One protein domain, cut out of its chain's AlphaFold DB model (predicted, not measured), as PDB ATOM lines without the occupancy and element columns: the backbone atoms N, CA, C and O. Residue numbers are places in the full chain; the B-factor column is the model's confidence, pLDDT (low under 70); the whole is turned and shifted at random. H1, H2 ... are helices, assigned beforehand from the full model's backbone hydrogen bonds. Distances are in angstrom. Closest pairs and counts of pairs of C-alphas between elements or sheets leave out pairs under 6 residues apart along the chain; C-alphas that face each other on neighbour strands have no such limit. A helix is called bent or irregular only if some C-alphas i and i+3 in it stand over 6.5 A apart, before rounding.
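What this domain is: This is residues 2 to 87 of the 87 residues of the protein "Multidrug efflux protein" of Blastopirellula retiformator (UniProt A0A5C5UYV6). One long helix, H2, makes a straight shaft, and at its far end the chain turns back through H3 into H4, which slants away from H2 and makes an open V with it. Beyond the other end of H2, the short helix H1 lies on its own, joined to H2 by a long loop, residues 15 to 28. The printed part has 86 residues with four named helices, in the order H1, H2, H3, H4, and no named strand; the class is all helix. The whole is extended, with a radius of gyration of the C-alphas of 22.9 A, and spans 68 by 34 by 16 A.

Where its parts are: H2 is the longest helix, residues 29 to 58, 41.9 A from C-alpha 29 at (-5.619, -22.655, 45.950) to C-alpha 58 at (-21.175, 13.441, 31.310). H3 is residues 63 to 69, 10.2 A long. H4 is residues 71 to 86, 22.5 A long, and ends with C-alpha 86 at (-5.308, -17.297, 19.679). H1 is residues 2 to 14, 17.6 A long, beginning with C-alpha 2 at (-18.137, -29.168, 51.904). H1 is irregular, but only just: C-alphas 7 and 10 are 6.7 A apart.

How they stand to each other: H2 touches H3 with residues 48 to 56 alone, and the closest C-alphas, those of Met 55 and Pro 65, are 5.5 A apart. The two form a helical hairpin, at a shallow tilt of 28 degrees, and run opposite ways. H3 and H4 meet only through their link. H4 is apart from H2. H1 is apart from H2, H3 and H4. Residues 27 to 47, of which 29 to 47 belong to H2, stand free, as do residues 73 to 87, of which 73 to 86 belong to H4. Residues 10 to 23, of which 10 to 14 belong to H1, stand free too. In H2, H3 and H4 every O i to N i+4 pair is within hydrogen-bond range; in H1, 6 of 9 are.

The domain as a whole: The two C-alphas farthest apart, those of Gly 16 and Glu 60, are 68.3 A apart, and the first and last printed C-alphas, those of Asp 2 and Phe 87, are 33.8 A apart. The printed part has no cut. The link from H1 to H2, 14 residues, is long; the links from H2 to H3 and from H3 to H4 are tight. The mean pLDDT of the printed part is 81.5; residues 2 to 29 are under 70, and the mean of H1 is 59.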
ATOM      1  N   ASP A   2     -17.267 -28.281  51.112       56.06
ATOM      2  CA  ASP A   2     -18.137 -29.168  51.904       56.06
ATOM      3  C   ASP A   2     -17.817 -30.666  51.749       56.06
ATOM      4  O   ASP A   2     -17.765 -31.373  52.744       56.06
ATOM      5  N   GLN A   3     -17.487 -31.136  50.536       56.19
ATOM      6  CA  GLN A   3     -17.124 -32.546  50.316       56.19
ATOM      7  C   GLN A   3     -15.803 -32.968  50.978       56.19
ATOM      8  O   GLN A   3     -15.710 -34.071  51.488       56.19
ATOM      9  N   ILE A   4     -14.775 -32.111  51.002       59.34
ATOM     10  CA  ILE A   4     -13.436 -32.500  51.495       59.34
ATOM     11  C   ILE A   4     -13.417 -32.550  53.031       59.34
ATOM     12  O   ILE A   4     -12.757 -33.404  53.620       59.34
ATOM     13  N   THR A   5     -14.166 -31.658  53.684       58.28
ATOM     14  CA  THR A   5     -14.324 -31.665  55.142       58.28
ATOM     15  C   THR A   5     -15.094 -32.901  55.613       58.28
ATOM     16  O   THR A   5     -14.653 -33.532  56.571       58.28
ATOM     17  N   SER A   6     -16.167 -33.298  54.914       55.69
ATOM     18  CA  SER A   6     -16.959 -34.483  55.284       55.69
ATOM     19  C   SER A   6     -16.253 -35.809  54.992       55.69
ATOM     20  O   SER A   6     -16.404 -36.766  55.737       55.69
ATOM     21  N   GLU A   7     -15.480 -35.904  53.904       59.00
ATOM     22  CA  GLU A   7     -14.863 -37.184  53.512       59.00
ATOM     23  C   GLU A   7     -13.531 -37.474  54.210       59.00
ATOM     24  O   GLU A   7     -13.137 -38.635  54.282       59.00
ATOM     25  N   ILE A   8     -12.816 -36.450  54.695       61.66
ATOM     26  CA  ILE A   8     -11.434 -36.619  55.178       61.66
ATOM     27  C   ILE A   8     -11.257 -36.167  56.632       61.66
ATOM     28  O   ILE A   8     -10.532 -36.820  57.373       61.66
ATOM     29  N   ILE A   9     -11.907 -35.084  57.073       60.88
ATOM     30  CA  ILE A   9     -11.667 -34.525  58.418       60.88
ATOM     31  C   ILE A   9     -12.496 -35.258  59.485       60.88
ATOM     32  O   ILE A   9     -11.938 -35.652  60.506       60.88
ATOM     33  N   GLU A  10     -13.779 -35.539  59.225       59.56
ATOM     34  CA  GLU A  10     -14.648 -36.322  60.127       59.56
ATOM     35  C   GLU A  10     -14.098 -37.721  60.489       59.56
ATOM     36  O   GLU A  10     -14.076 -38.058  61.676       59.56
ATOM     37  N   PRO A  11     -13.606 -38.547  59.541       60.53
ATOM     38  CA  PRO A  11     -13.056 -39.858  59.890       60.53
ATOM     39  C   PRO A  11     -11.701 -39.791  60.619       60.53
ATOM     40  O   PRO A  11     -11.390 -40.709  61.377       60.53
ATOM     41  N   LEU A  12     -10.914 -38.720  60.436       60.09
ATOM     42  CA  LEU A  12      -9.625 -38.518  61.123       60.09
ATOM     43  C   LEU A  12      -9.780 -37.945  62.542       60.09
ATOM     44  O   LEU A  12      -8.958 -38.230  63.412       60.09
ATOM     45  N   GLU A  13     -10.837 -37.172  62.812       61.09
ATOM     46  CA  GLU A  13     -11.216 -36.802  64.184       61.09
ATOM     47  C   GLU A  13     -11.811 -38.003  64.940       61.09
ATOM     48  O   GLU A  13     -11.503 -38.207  66.115       61.09
ATOM     49  N   ALA A  14     -12.598 -38.846  64.258       59.41
ATOM     50  CA  ALA A  14     -13.183 -40.055  64.841       59.41
ATOM     51  C   ALA A  14     -12.149 -41.155  65.166       59.41
ATOM     52  O   ALA A  14     -12.392 -41.960  66.066       59.41
ATOM     53  N   SER A  15     -11.001 -41.197  64.473       60.78
ATOM     54  CA  SER A  15      -9.920 -42.162  64.744       60.78
ATOM     55  C   SER A  15      -9.021 -41.781  65.930       60.78
ATOM     56  O   SER A  15      -8.232 -42.610  66.380       60.78
ATOM     57  N   GLY A  16      -9.152 -40.565  66.479       58.12
ATOM     58  CA  GLY A  16      -8.446 -40.135  67.693       58.12
ATOM     59  C   GLY A  16      -6.937 -39.892  67.532       58.12
ATOM     60  O   GLY A  16      -6.242 -39.732  68.533       58.12
ATOM     61  N   GLU A  17      -6.414 -39.847  66.302       58.34
ATOM     62  CA  GLU A  17      -4.979 -39.637  66.028       58.34
ATOM     63  C   GLU A  17      -4.553 -38.157  66.072       58.34
ATOM     64  O   GLU A  17      -3.361 -37.844  66.137       58.34
ATOM     65  N   LEU A  18      -5.511 -37.226  66.085       57.81
ATOM     66  CA  LEU A  18      -5.253 -35.791  66.180       57.81
ATOM     67  C   LEU A  18      -5.222 -35.359  67.654       57.81
ATOM     68  O   LEU A  18      -6.248 -35.062  68.263       57.81
ATOM     69  N   GLY A  19      -4.027 -35.339  68.252       54.06
ATOM     70  CA  GLY A  19      -3.815 -34.772  69.588       54.06
ATOM     71  C   GLY A  19      -4.321 -33.323  69.686       54.06
ATOM     72  O   GLY A  19      -4.213 -32.565  68.722       54.06
ATOM     73  N   GLN A  20      -4.841 -32.942  70.864       57.38
ATOM     74  CA  GLN A  20      -5.594 -31.702  71.156       57.38
ATOM     75  C   GLN A  20      -4.937 -30.363  70.741       57.38
ATOM     76  O   GLN A  20      -5.595 -29.328  70.804       57.38
ATOM     77  N   ASP A  21      -3.680 -30.362  70.291       59.59
ATOM     78  CA  ASP A  21      -2.899 -29.157  69.983       59.59
ATOM     79  C   ASP A  21      -2.674 -28.878  68.483       59.59
ATOM     80  O   ASP A  21      -2.071 -27.860  68.130       59.59
ATOM     81  N   TYR A  22      -3.156 -29.723  67.563       55.66
ATOM     82  CA  TYR A  22      -2.946 -29.496  66.127       55.66
ATOM     83  C   TYR A  22      -4.068 -28.669  65.478       55.66
ATOM     84  O   TYR A  22      -5.189 -29.129  65.281       55.66
ATOM     85  N   ARG A  23      -3.743 -27.433  65.065       55.94
ATOM     86  CA  ARG A  23      -4.603 -26.585  64.217       55.94
ATOM     87  C   ARG A  23      -4.324 -26.846  62.735       55.94
ATOM     88  O   ARG A  23      -3.353 -26.333  62.180       55.94
ATOM     89  N   ILE A  24      -5.197 -27.606  62.080       56.41
ATOM     90  CA  ILE A  24      -5.135 -27.851  60.633       56.41
ATOM     91  C   ILE A  24      -5.734 -26.643  59.897       56.41
ATOM     92  O   ILE A  24      -6.935 -26.395  59.956       56.41
ATOM     93  N   ASN A  25      -4.900 -25.878  59.186       57.28
ATOM     94  CA  ASN A  25      -5.356 -24.842  58.255       57.28
ATOM     95  C   ASN A  25      -5.298 -25.392  56.826       57.28
ATOM     96  O   ASN A  25      -4.229 -25.474  56.222       57.28
ATOM     97  N   LEU A  26      -6.453 -25.770  56.281       55.97
ATOM     98  CA  LEU A  26      -6.565 -26.324  54.934       55.97
ATOM     99  C   LEU A  26      -6.372 -25.211  53.880       55.97
ATOM    100  O   LEU A  26      -7.299 -24.479  53.529       55.97
ATOM    101  N   ALA A  27      -5.143 -25.046  53.386       62.03
ATOM    102  CA  ALA A  27      -4.790 -24.034  52.392       62.03
ATOM    103  C   ALA A  27      -5.044 -24.535  50.956       62.03
ATOM    104  O   ALA A  27      -4.148 -25.043  50.291       62.03
ATOM    105  N   GLY A  28      -6.270 -24.371  50.455       65.19
ATOM    106  CA  GLY A  28      -6.622 -24.711  49.072       65.19
ATOM    107  C   GLY A  28      -6.495 -23.526  48.105       65.19
ATOM    108  O   GLY A  28      -7.209 -22.533  48.241       65.19
ATOM    109  N   THR A  29      -5.659 -23.635  47.064       68.94
ATOM    110  CA  THR A  29      -5.619 -22.655  45.950       68.94
ATOM    111  C   THR A  29      -6.973 -22.549  45.238       68.94
ATOM    112  O   THR A  29      -7.383 -21.460  44.838       68.94
ATOM    113  N   ALA A  30      -7.714 -23.659  45.151       72.00
ATOM    114  CA  ALA A  30      -9.062 -23.697  44.586       72.00
ATOM    115  C   ALA A  30     -10.064 -22.803  45.351       72.00
ATOM    116  O   ALA A  30     -10.889 -22.131  44.735       72.00
ATOM    117  N   ASP A  31      -9.960 -22.720  46.681       75.81
ATOM    118  CA  ASP A  31     -10.814 -21.844  47.495       75.81
ATOM    119  C   ASP A  31     -10.444 -20.367  47.327       75.81
ATOM    120  O   ASP A  31     -11.321 -19.511  47.218       75.81
ATOM    121  N   LYS A  32      -9.150 -20.060  47.167       80.94
ATOM    122  CA  LYS A  32      -8.709 -18.703  46.810       80.94
ATOM    123  C   LYS A  32      -9.250 -18.269  45.444       80.94
ATOM    124  O   LYS A  32      -9.668 -17.120  45.317       80.94
ATOM    125  N   LEU A  33      -9.307 -19.162  44.451       84.88
ATOM    126  CA  LEU A  33      -9.930 -18.893  43.145       84.88
ATOM    127  C   LEU A  33     -11.434 -18.621  43.275       84.88
ATOM    128  O   LEU A  33     -11.908 -17.612  42.760       84.88
ATOM    129  N   GLY A  34     -12.172 -19.450  44.022       86.75
ATOM    130  CA  GLY A  34     -13.605 -19.238  44.270       86.75
ATOM    131  C   GLY A  34     -13.905 -17.926  45.012       86.75
ATOM    132  O   GLY A  34     -14.789 -17.156  44.617       86.75
ATOM    133  N   LYS A  35     -13.113 -17.611  46.044       87.81
ATOM    134  CA  LYS A  35     -13.189 -16.338  46.781       87.81
ATOM    135  C   LYS A  35     -12.842 -15.139  45.899       87.81
ATOM    136  O   LYS A  35     -13.516 -14.108  45.969       87.81
ATOM    137  N   THR A  36     -11.835 -15.277  45.038       91.62
ATOM    138  CA  THR A  36     -11.437 -14.230  44.085       91.62
ATOM    139  C   THR A  36     -12.515 -14.011  43.035       91.62
ATOM    140  O   THR A  36     -12.875 -12.868  42.785       91.62
ATOM    141  N   TRP A  37     -13.098 -15.076  42.479       91.44
ATOM    142  CA  TRP A  37     -14.209 -14.989  41.529       91.44
ATOM    143  C   TRP A  37     -15.410 -14.249  42.124       91.44
ATOM    144  O   TRP A  37     -15.955 -13.322  41.519       91.44
ATOM    145  N   THR A  38     -15.766 -14.592  43.363       92.12
ATOM    146  CA  THR A  38     -16.839 -13.911  44.097       92.12
ATOM    147  C   THR A  38     -16.513 -12.431  44.296       92.12
ATOM    148  O   THR A  38     -17.342 -11.567  44.005       92.12
ATOM    149  N   SER A  39     -15.290 -12.122  44.731       94.81
ATOM    150  CA  SER A  39     -14.822 -10.744  44.924       94.81
ATOM    151  C   SER A  39     -14.806  -9.945  43.618       94.81
ATOM    152  O   SER A  39     -15.236  -8.792  43.595       94.81
ATOM    153  N   LEU A  40     -14.372 -10.565  42.518       94.88
ATOM    154  CA  LEU A  40     -14.326  -9.967  41.189       94.88
ATOM    155  C   LEU A  40     -15.728  -9.583  40.712       94.88
ATOM    156  O   LEU A  40     -15.917  -8.464  40.248       94.88
ATOM    157  N   ARG A  41     -16.727 -10.455  40.905       94.00
ATOM    158  CA  ARG A  41     -18.133 -10.156  40.581       94.00
ATOM    159  C   ARG A  41     -18.631  -8.904  41.306       94.00
ATOM    160  O   ARG A  41     -19.247  -8.030  40.690       94.00
ATOM    161  N   PHE A  42     -18.353  -8.795  42.606       95.69
ATOM    162  CA  PHE A  42     -18.738  -7.617  43.387       95.69
ATOM    163  C   PHE A  42     -17.985  -6.357  42.948       95.69
ATOM    164  O   PHE A  42     -18.586  -5.287  42.854       95.69
ATOM    165  N   ASN A  43     -16.693  -6.476  42.642       96.62
ATOM    166  CA  ASN A  43     -15.891  -5.365  42.136       96.62
ATOM    167  C   ASN A  43     -16.374  -4.889  40.764       96.62
ATOM    168  O   ASN A  43     -16.525  -3.688  40.575       96.62
ATOM    169  N   LEU A  44     -16.689  -5.804  39.844       95.06
ATOM    170  CA  LEU A  44     -17.234  -5.473  38.529       95.06
ATOM    171  C   LEU A  44     -18.577  -4.750  38.656       95.06
ATOM    172  O   LEU A  44     -18.797  -3.743  37.995       95.06
ATOM    173  N   THR A  45     -19.446  -5.211  39.559       96.00
ATOM    174  CA  THR A  45     -20.734  -4.551  39.829       96.00
ATOM    175  C   THR A  45     -20.529  -3.118  40.330       96.00
ATOM    176  O   THR A  45     -21.172  -2.194  39.836       96.00
ATOM    177  N   ARG A  46     -19.596  -2.906  41.272       96.88
ATOM    178  CA  ARG A  46     -19.239  -1.564  41.762       96.88
ATOM    179  C   ARG A  46     -18.632  -0.685  40.669       96.88
ATOM    180  O   ARG A  46     -18.992   0.483  40.574       96.88
ATOM    181  N   ALA A  47     -17.744  -1.239  39.849       96.31
ATOM    182  CA  ALA A  47     -17.138  -0.526  38.733       96.31
ATOM    183  C   ALA A  47     -18.205  -0.072  37.729       96.31
ATOM    184  O   ALA A  47     -18.262   1.108  37.404       96.31
ATOM    185  N   LEU A  48     -19.111  -0.971  37.324       95.44
ATOM    186  CA  LEU A  48     -20.224  -0.648  36.428       95.44
ATOM    187  C   LEU A  48     -21.138   0.432  37.007       95.44
ATOM    188  O   LEU A  48     -21.554   1.321  36.273       95.44
ATOM    189  N   LEU A  49     -21.413   0.390  38.313       96.31
ATOM    190  CA  LEU A  49     -22.203   1.419  38.986       96.31
ATOM    191  C   LEU A  49     -21.526   2.792  38.899       96.31
ATOM    192  O   LEU A  49     -22.162   3.763  38.499       96.31
ATOM    193  N   ILE A  50     -20.235   2.880  39.226       96.50
ATOM    194  CA  ILE A  50     -19.495   4.149  39.177       96.50
ATOM    195  C   ILE A  50     -19.398   4.658  37.735       96.50
ATOM    196  O   ILE A  50     -19.665   5.830  37.481       96.50
ATOM    197  N   THR A  51     -19.071   3.787  36.778       95.19
ATOM    198  CA  THR A  51     -19.002   4.145  35.356       95.19
ATOM    199  C   THR A  51     -20.356   4.603  34.820       95.19
ATOM    200  O   THR A  51     -20.404   5.580  34.078       95.19
ATOM    201  N   TYR A  52     -21.456   3.956  35.220       95.44
ATOM    202  CA  TYR A  52     -22.807   4.379  34.851       95.44
ATOM    203  C   TYR A  52     -23.090   5.804  35.324       95.44
ATOM    204  O   TYR A  52     -23.496   6.641  34.523       95.44
ATOM    205  N   LEU A  53     -22.828   6.093  36.602       95.00
ATOM    206  CA  LEU A  53     -23.055   7.418  37.179       95.00
ATOM    207  C   LEU A  53     -22.158   8.487  36.538       95.00
ATOM    208  O   LEU A  53     -22.627   9.586  36.252       95.00
ATOM    209  N   LEU A  54     -20.896   8.153  36.257       96.25
ATOM    210  CA  LEU A  54     -19.961   9.045  35.568       96.25
ATOM    211  C   LEU A  54     -20.461   9.399  34.159       96.25
ATOM    212  O   LEU A  54     -20.482  10.565  33.776       96.25
ATOM    213  N   MET A  55     -20.895   8.394  33.396       95.56
ATOM    214  CA  MET A  55     -21.447   8.589  32.055       95.56
ATOM    215  C   MET A  55     -22.779   9.343  32.093       95.56
ATOM    216  O   MET A  55     -23.015  10.188  31.235       95.56
ATOM    217  N   ALA A  56     -23.633   9.087  33.089       94.56
ATOM    218  CA  ALA A  56     -24.896   9.804  33.262       94.56
ATOM    219  C   ALA A  56     -24.674  11.297  33.523       94.56
ATOM    220  O   ALA A  56     -25.386  12.124  32.958       94.56
ATOM    221  N   ALA A  57     -23.655  11.638  34.317       94.31
ATOM    222  CA  ALA A  57     -23.252  13.021  34.538       94.31
ATOM    223  C   ALA A  57     -22.635  13.660  33.280       94.31
ATOM    224  O   ALA A  57     -22.894  14.825  33.006       94.31
ATOM    225  N   PHE A  58     -21.847  12.910  32.502       93.69
ATOM    226  CA  PHE A  58     -21.175  13.441  31.310       93.69
ATOM    227  C   PHE A  58     -22.126  13.689  30.131       93.69
ATOM    228  O   PHE A  58     -21.991  14.685  29.428       93.69
ATOM    229  N   PHE A  59     -23.089  12.792  29.914       91.38
ATOM    230  CA  PHE A  59     -24.073  12.907  28.834       91.38
ATOM    231  C   PHE A  59     -25.364  13.623  29.255       91.38
ATOM    232  O   PHE A  59     -26.293  13.685  28.450       91.38
ATOM    233  N   GLU A  60     -25.458  14.086  30.508       91.12
ATOM    234  CA  GLU A  60     -26.679  14.638  31.126       91.12
ATOM    235  C   GLU A  60     -27.938  13.781  30.880       91.12
ATOM    236  O   GLU A  60     -29.063  14.267  30.769       91.12
ATOM    237  N   SER A  61     -27.763  12.465  30.762       91.19
ATOM    238  CA  SER A  61     -28.820  11.554  30.340       91.19
ATOM    239  C   SER A  61     -28.614  10.177  30.937       91.19
ATOM    240  O   SER A  61     -27.519   9.623  30.925       91.19
ATOM    241  N   TRP A  62     -29.708   9.599  31.419       90.25
ATOM    242  CA  TRP A  62     -29.733   8.283  32.055       90.25
ATOM    243  C   TRP A  62     -29.841   7.138  31.038       90.25
ATOM    244  O   TRP A  62     -29.509   5.993  31.359       90.25
ATOM    245  N   LEU A  63     -30.279   7.439  29.807       93.88
ATOM    246  CA  LEU A  63     -30.543   6.443  28.768       93.88
ATOM    247  C   LEU A  63     -29.274   6.067  27.989       93.88
ATOM    248  O   LEU A  63     -29.015   4.882  27.782       93.88
ATOM    249  N   TYR A  64     -28.452   7.048  27.593       93.56
ATOM    250  CA  TYR A  64     -27.216   6.775  26.845       93.56
ATOM    251  C   TYR A  64     -26.244   5.849  27.603       93.56
ATOM    252  O   TYR A  64     -25.816   4.851  27.021       93.56
ATOM    253  N   PRO A  65     -25.943   6.077  28.898       93.31
ATOM    254  CA  PRO A  65     -25.077   5.190  29.675       93.31
ATOM    255  C   PRO A  65     -25.601   3.756  29.756       93.31
ATOM    256  O   PRO A  65     -24.819   2.810  29.727       93.31
ATOM    257  N   PHE A  66     -26.924   3.585  29.835       93.50
ATOM    258  CA  PHE A  66     -27.548   2.268  29.895       93.50
ATOM    259  C   PHE A  66     -27.308   1.478  28.603       93.50
ATOM    260  O   PHE A  66     -26.876   0.327  28.650       93.50
ATOM    261  N   VAL A  67     -27.513   2.121  27.448       94.44
ATOM    262  CA  VAL A  67     -27.264   1.511  26.133       94.44
ATOM    263  C   VAL A  67     -25.781   1.168  25.953       94.44
ATOM    264  O   VAL A  67     -25.459   0.086  25.465       94.44
ATOM    265  N   ILE A  68     -24.869   2.041  26.398       93.56
ATOM    266  CA  ILE A  68     -23.417   1.807  26.319       93.56
ATOM    267  C   ILE A  68     -23.000   0.597  27.170       93.56
ATOM    268  O   ILE A  68     -22.255  -0.262  26.696       93.56
ATOM    269  N   ILE A  69     -23.497   0.485  28.408       94.19
ATOM    270  CA  ILE A  69     -23.177  -0.646  29.295       94.19
ATOM    271  C   ILE A  69     -23.712  -1.971  28.744       94.19
ATOM    272  O   ILE A  69     -23.095  -3.014  28.957       94.19
ATOM    273  N   PHE A  70     -24.787  -1.941  27.953       94.25
ATOM    274  CA  PHE A  70     -25.264  -3.111  27.215       94.25
ATOM    275  C   PHE A  70     -24.219  -3.676  26.230       94.25
ATOM    276  O   PHE A  70     -24.262  -4.856  25.889       94.25
ATOM    277  N   GLY A  71     -23.239  -2.865  25.816       94.69
ATOM    278  CA  GLY A  71     -22.083  -3.296  25.029       94.69
ATOM    279  C   GLY A  71     -20.992  -4.014  25.835       94.69
ATOM    280  O   GLY A  71     -20.178  -4.730  25.253       94.69
ATOM    281  N   VAL A  72     -20.966  -3.892  27.167       94.06
ATOM    282  CA  VAL A  72     -19.927  -4.513  28.009       94.06
ATOM    283  C   VAL A  72     -19.953  -6.050  27.937       94.06
ATOM    284  O   VAL A  72     -18.886  -6.633  27.738       94.06
ATOM    285  N   PRO A  73     -21.113  -6.740  28.019       92.94
ATOM    286  CA  PRO A  73     -21.177  -8.189  27.811       92.94
ATOM    287  C   PRO A  73     -20.684  -8.632  26.428       92.94
ATOM    288  O   PRO A  73     -20.005  -9.650  26.321       92.94
ATOM    289  N   LEU A  74     -20.978  -7.855  25.380       95.00
ATOM    290  CA  LEU A  74     -20.480  -8.103  24.022       95.00
ATOM    291  C   LEU A  74     -18.952  -7.987  23.958       95.00
ATOM    292  O   LEU A  74     -18.297  -8.858  23.386       95.00
ATOM    293  N   GLY A  75     -18.371  -6.969  24.600       93.94
ATOM    294  CA  GLY A  75     -16.918  -6.824  24.724       93.94
ATOM    295  C   GLY A  75     -16.274  -7.978  25.499       93.94
ATOM    296  O   GLY A  75     -15.254  -8.517  25.071       93.94
ATOM    297  N   ALA A  76     -16.900  -8.417  26.595       93.00
ATOM    298  CA  ALA A  76     -16.443  -9.572  27.367       93.00
ATOM    299  C   ALA A  76     -16.489 -10.871  26.543       93.00
ATOM    300  O   ALA A  76     -15.518 -11.628  26.537       93.00
ATOM    301  N   ALA A  77     -17.576 -11.104  25.797       94.44
ATOM    302  CA  ALA A  77     -17.689 -12.233  24.877       94.44
ATOM    303  C   ALA A  77     -16.604 -12.184  23.791       94.44
ATOM    304  O   ALA A  77     -15.957 -13.196  23.530       94.44
ATOM    305  N   GLY A  78     -16.344 -11.005  23.216       94.19
ATOM    306  CA  GLY A  78     -15.251 -10.789  22.268       94.19
ATOM    307  C   GLY A  78     -13.875 -11.117  22.856       94.19
ATOM    308  O   GLY A  78     -13.081 -11.781  22.198       94.19
ATOM    309  N   GLY A  79     -13.612 -10.736  24.109       93.25
ATOM    310  CA  GLY A  79     -12.368 -11.076  24.808       93.25
ATOM    311  C   GLY A  79     -12.185 -12.582  25.024       93.25
ATOM    312  O   GLY A  79     -11.103 -13.112  24.777       93.25
ATOM    313  N   ILE A  80     -13.250 -13.290  25.417       94.88
ATOM    314  CA  ILE A  80     -13.225 -14.753  25.593       94.88
ATOM    315  C   ILE A  80     -13.023 -15.460  24.247       94.88
ATOM    316  O   ILE A  80     -12.201 -16.371  24.141       94.88
ATOM    317  N   LEU A  81     -13.754 -15.039  23.210       95.00
ATOM    318  CA  LEU A  81     -13.619 -15.592  21.861       95.00
ATOM    319  C   LEU A  81     -12.234 -15.312  21.273       95.00
ATOM    320  O   LEU A  81     -11.654 -16.201  20.660       95.00
ATOM    321  N   GLY A  82     -11.687 -14.115  21.497       94.88
ATOM    322  CA  GLY A  82     -10.338 -13.749  21.079       94.88
ATOM    323  C   GLY A  82      -9.273 -14.607  21.757       94.88
ATOM    324  O   GLY A  82      -8.384 -15.115  21.080       94.88
ATOM    325  N   LEU A  83      -9.406 -14.848  23.067       94.06
ATOM    326  CA  LEU A  83      -8.512 -15.751  23.791       94.06
ATOM    327  C   LEU A  83      -8.571 -17.172  23.215       94.06
ATOM    328  O   LEU A  83      -7.529 -17.764  22.966       94.06
ATOM    329  N   ARG A  84      -9.776 -17.686  22.935       93.31
ATOM    330  CA  ARG A  84      -9.976 -19.007  22.317       93.31
ATOM    331  C   ARG A  84      -9.472 -19.096  20.871       93.31
ATOM    332  O   ARG A  84      -9.186 -20.184  20.404       93.31
ATOM    333  N   ALA A  85      -9.455 -17.993  20.129       92.12
ATOM    334  CA  ALA A  85      -8.988 -17.995  18.745       92.12
ATOM    335  C   ALA A  85      -7.453 -17.989  18.642       92.12
ATOM    336  O   ALA A  85      -6.919 -18.404  17.617       92.12
ATOM    337  N   PHE A  86      -6.764 -17.481  19.671       87.62
ATOM    338  CA  PHE A  86      -5.308 -17.297  19.679       87.62
ATOM    339  C   PHE A  86      -4.550 -18.351  20.508       87.62
ATOM    340  O   PHE A  86      -3.346 -18.509  20.311       87.62
ATOM    341  N   PHE A  87      -5.237 -19.048  21.420       73.56
ATOM    342  CA  PHE A  87      -4.763 -20.249  22.122       73.56
ATOM    343  C   PHE A  87      -5.353 -21.507  21.485       73.56
ATOM    344  O   PHE A  87      -4.597 -22.494  21.354       73.56
TER     345      PHE A  87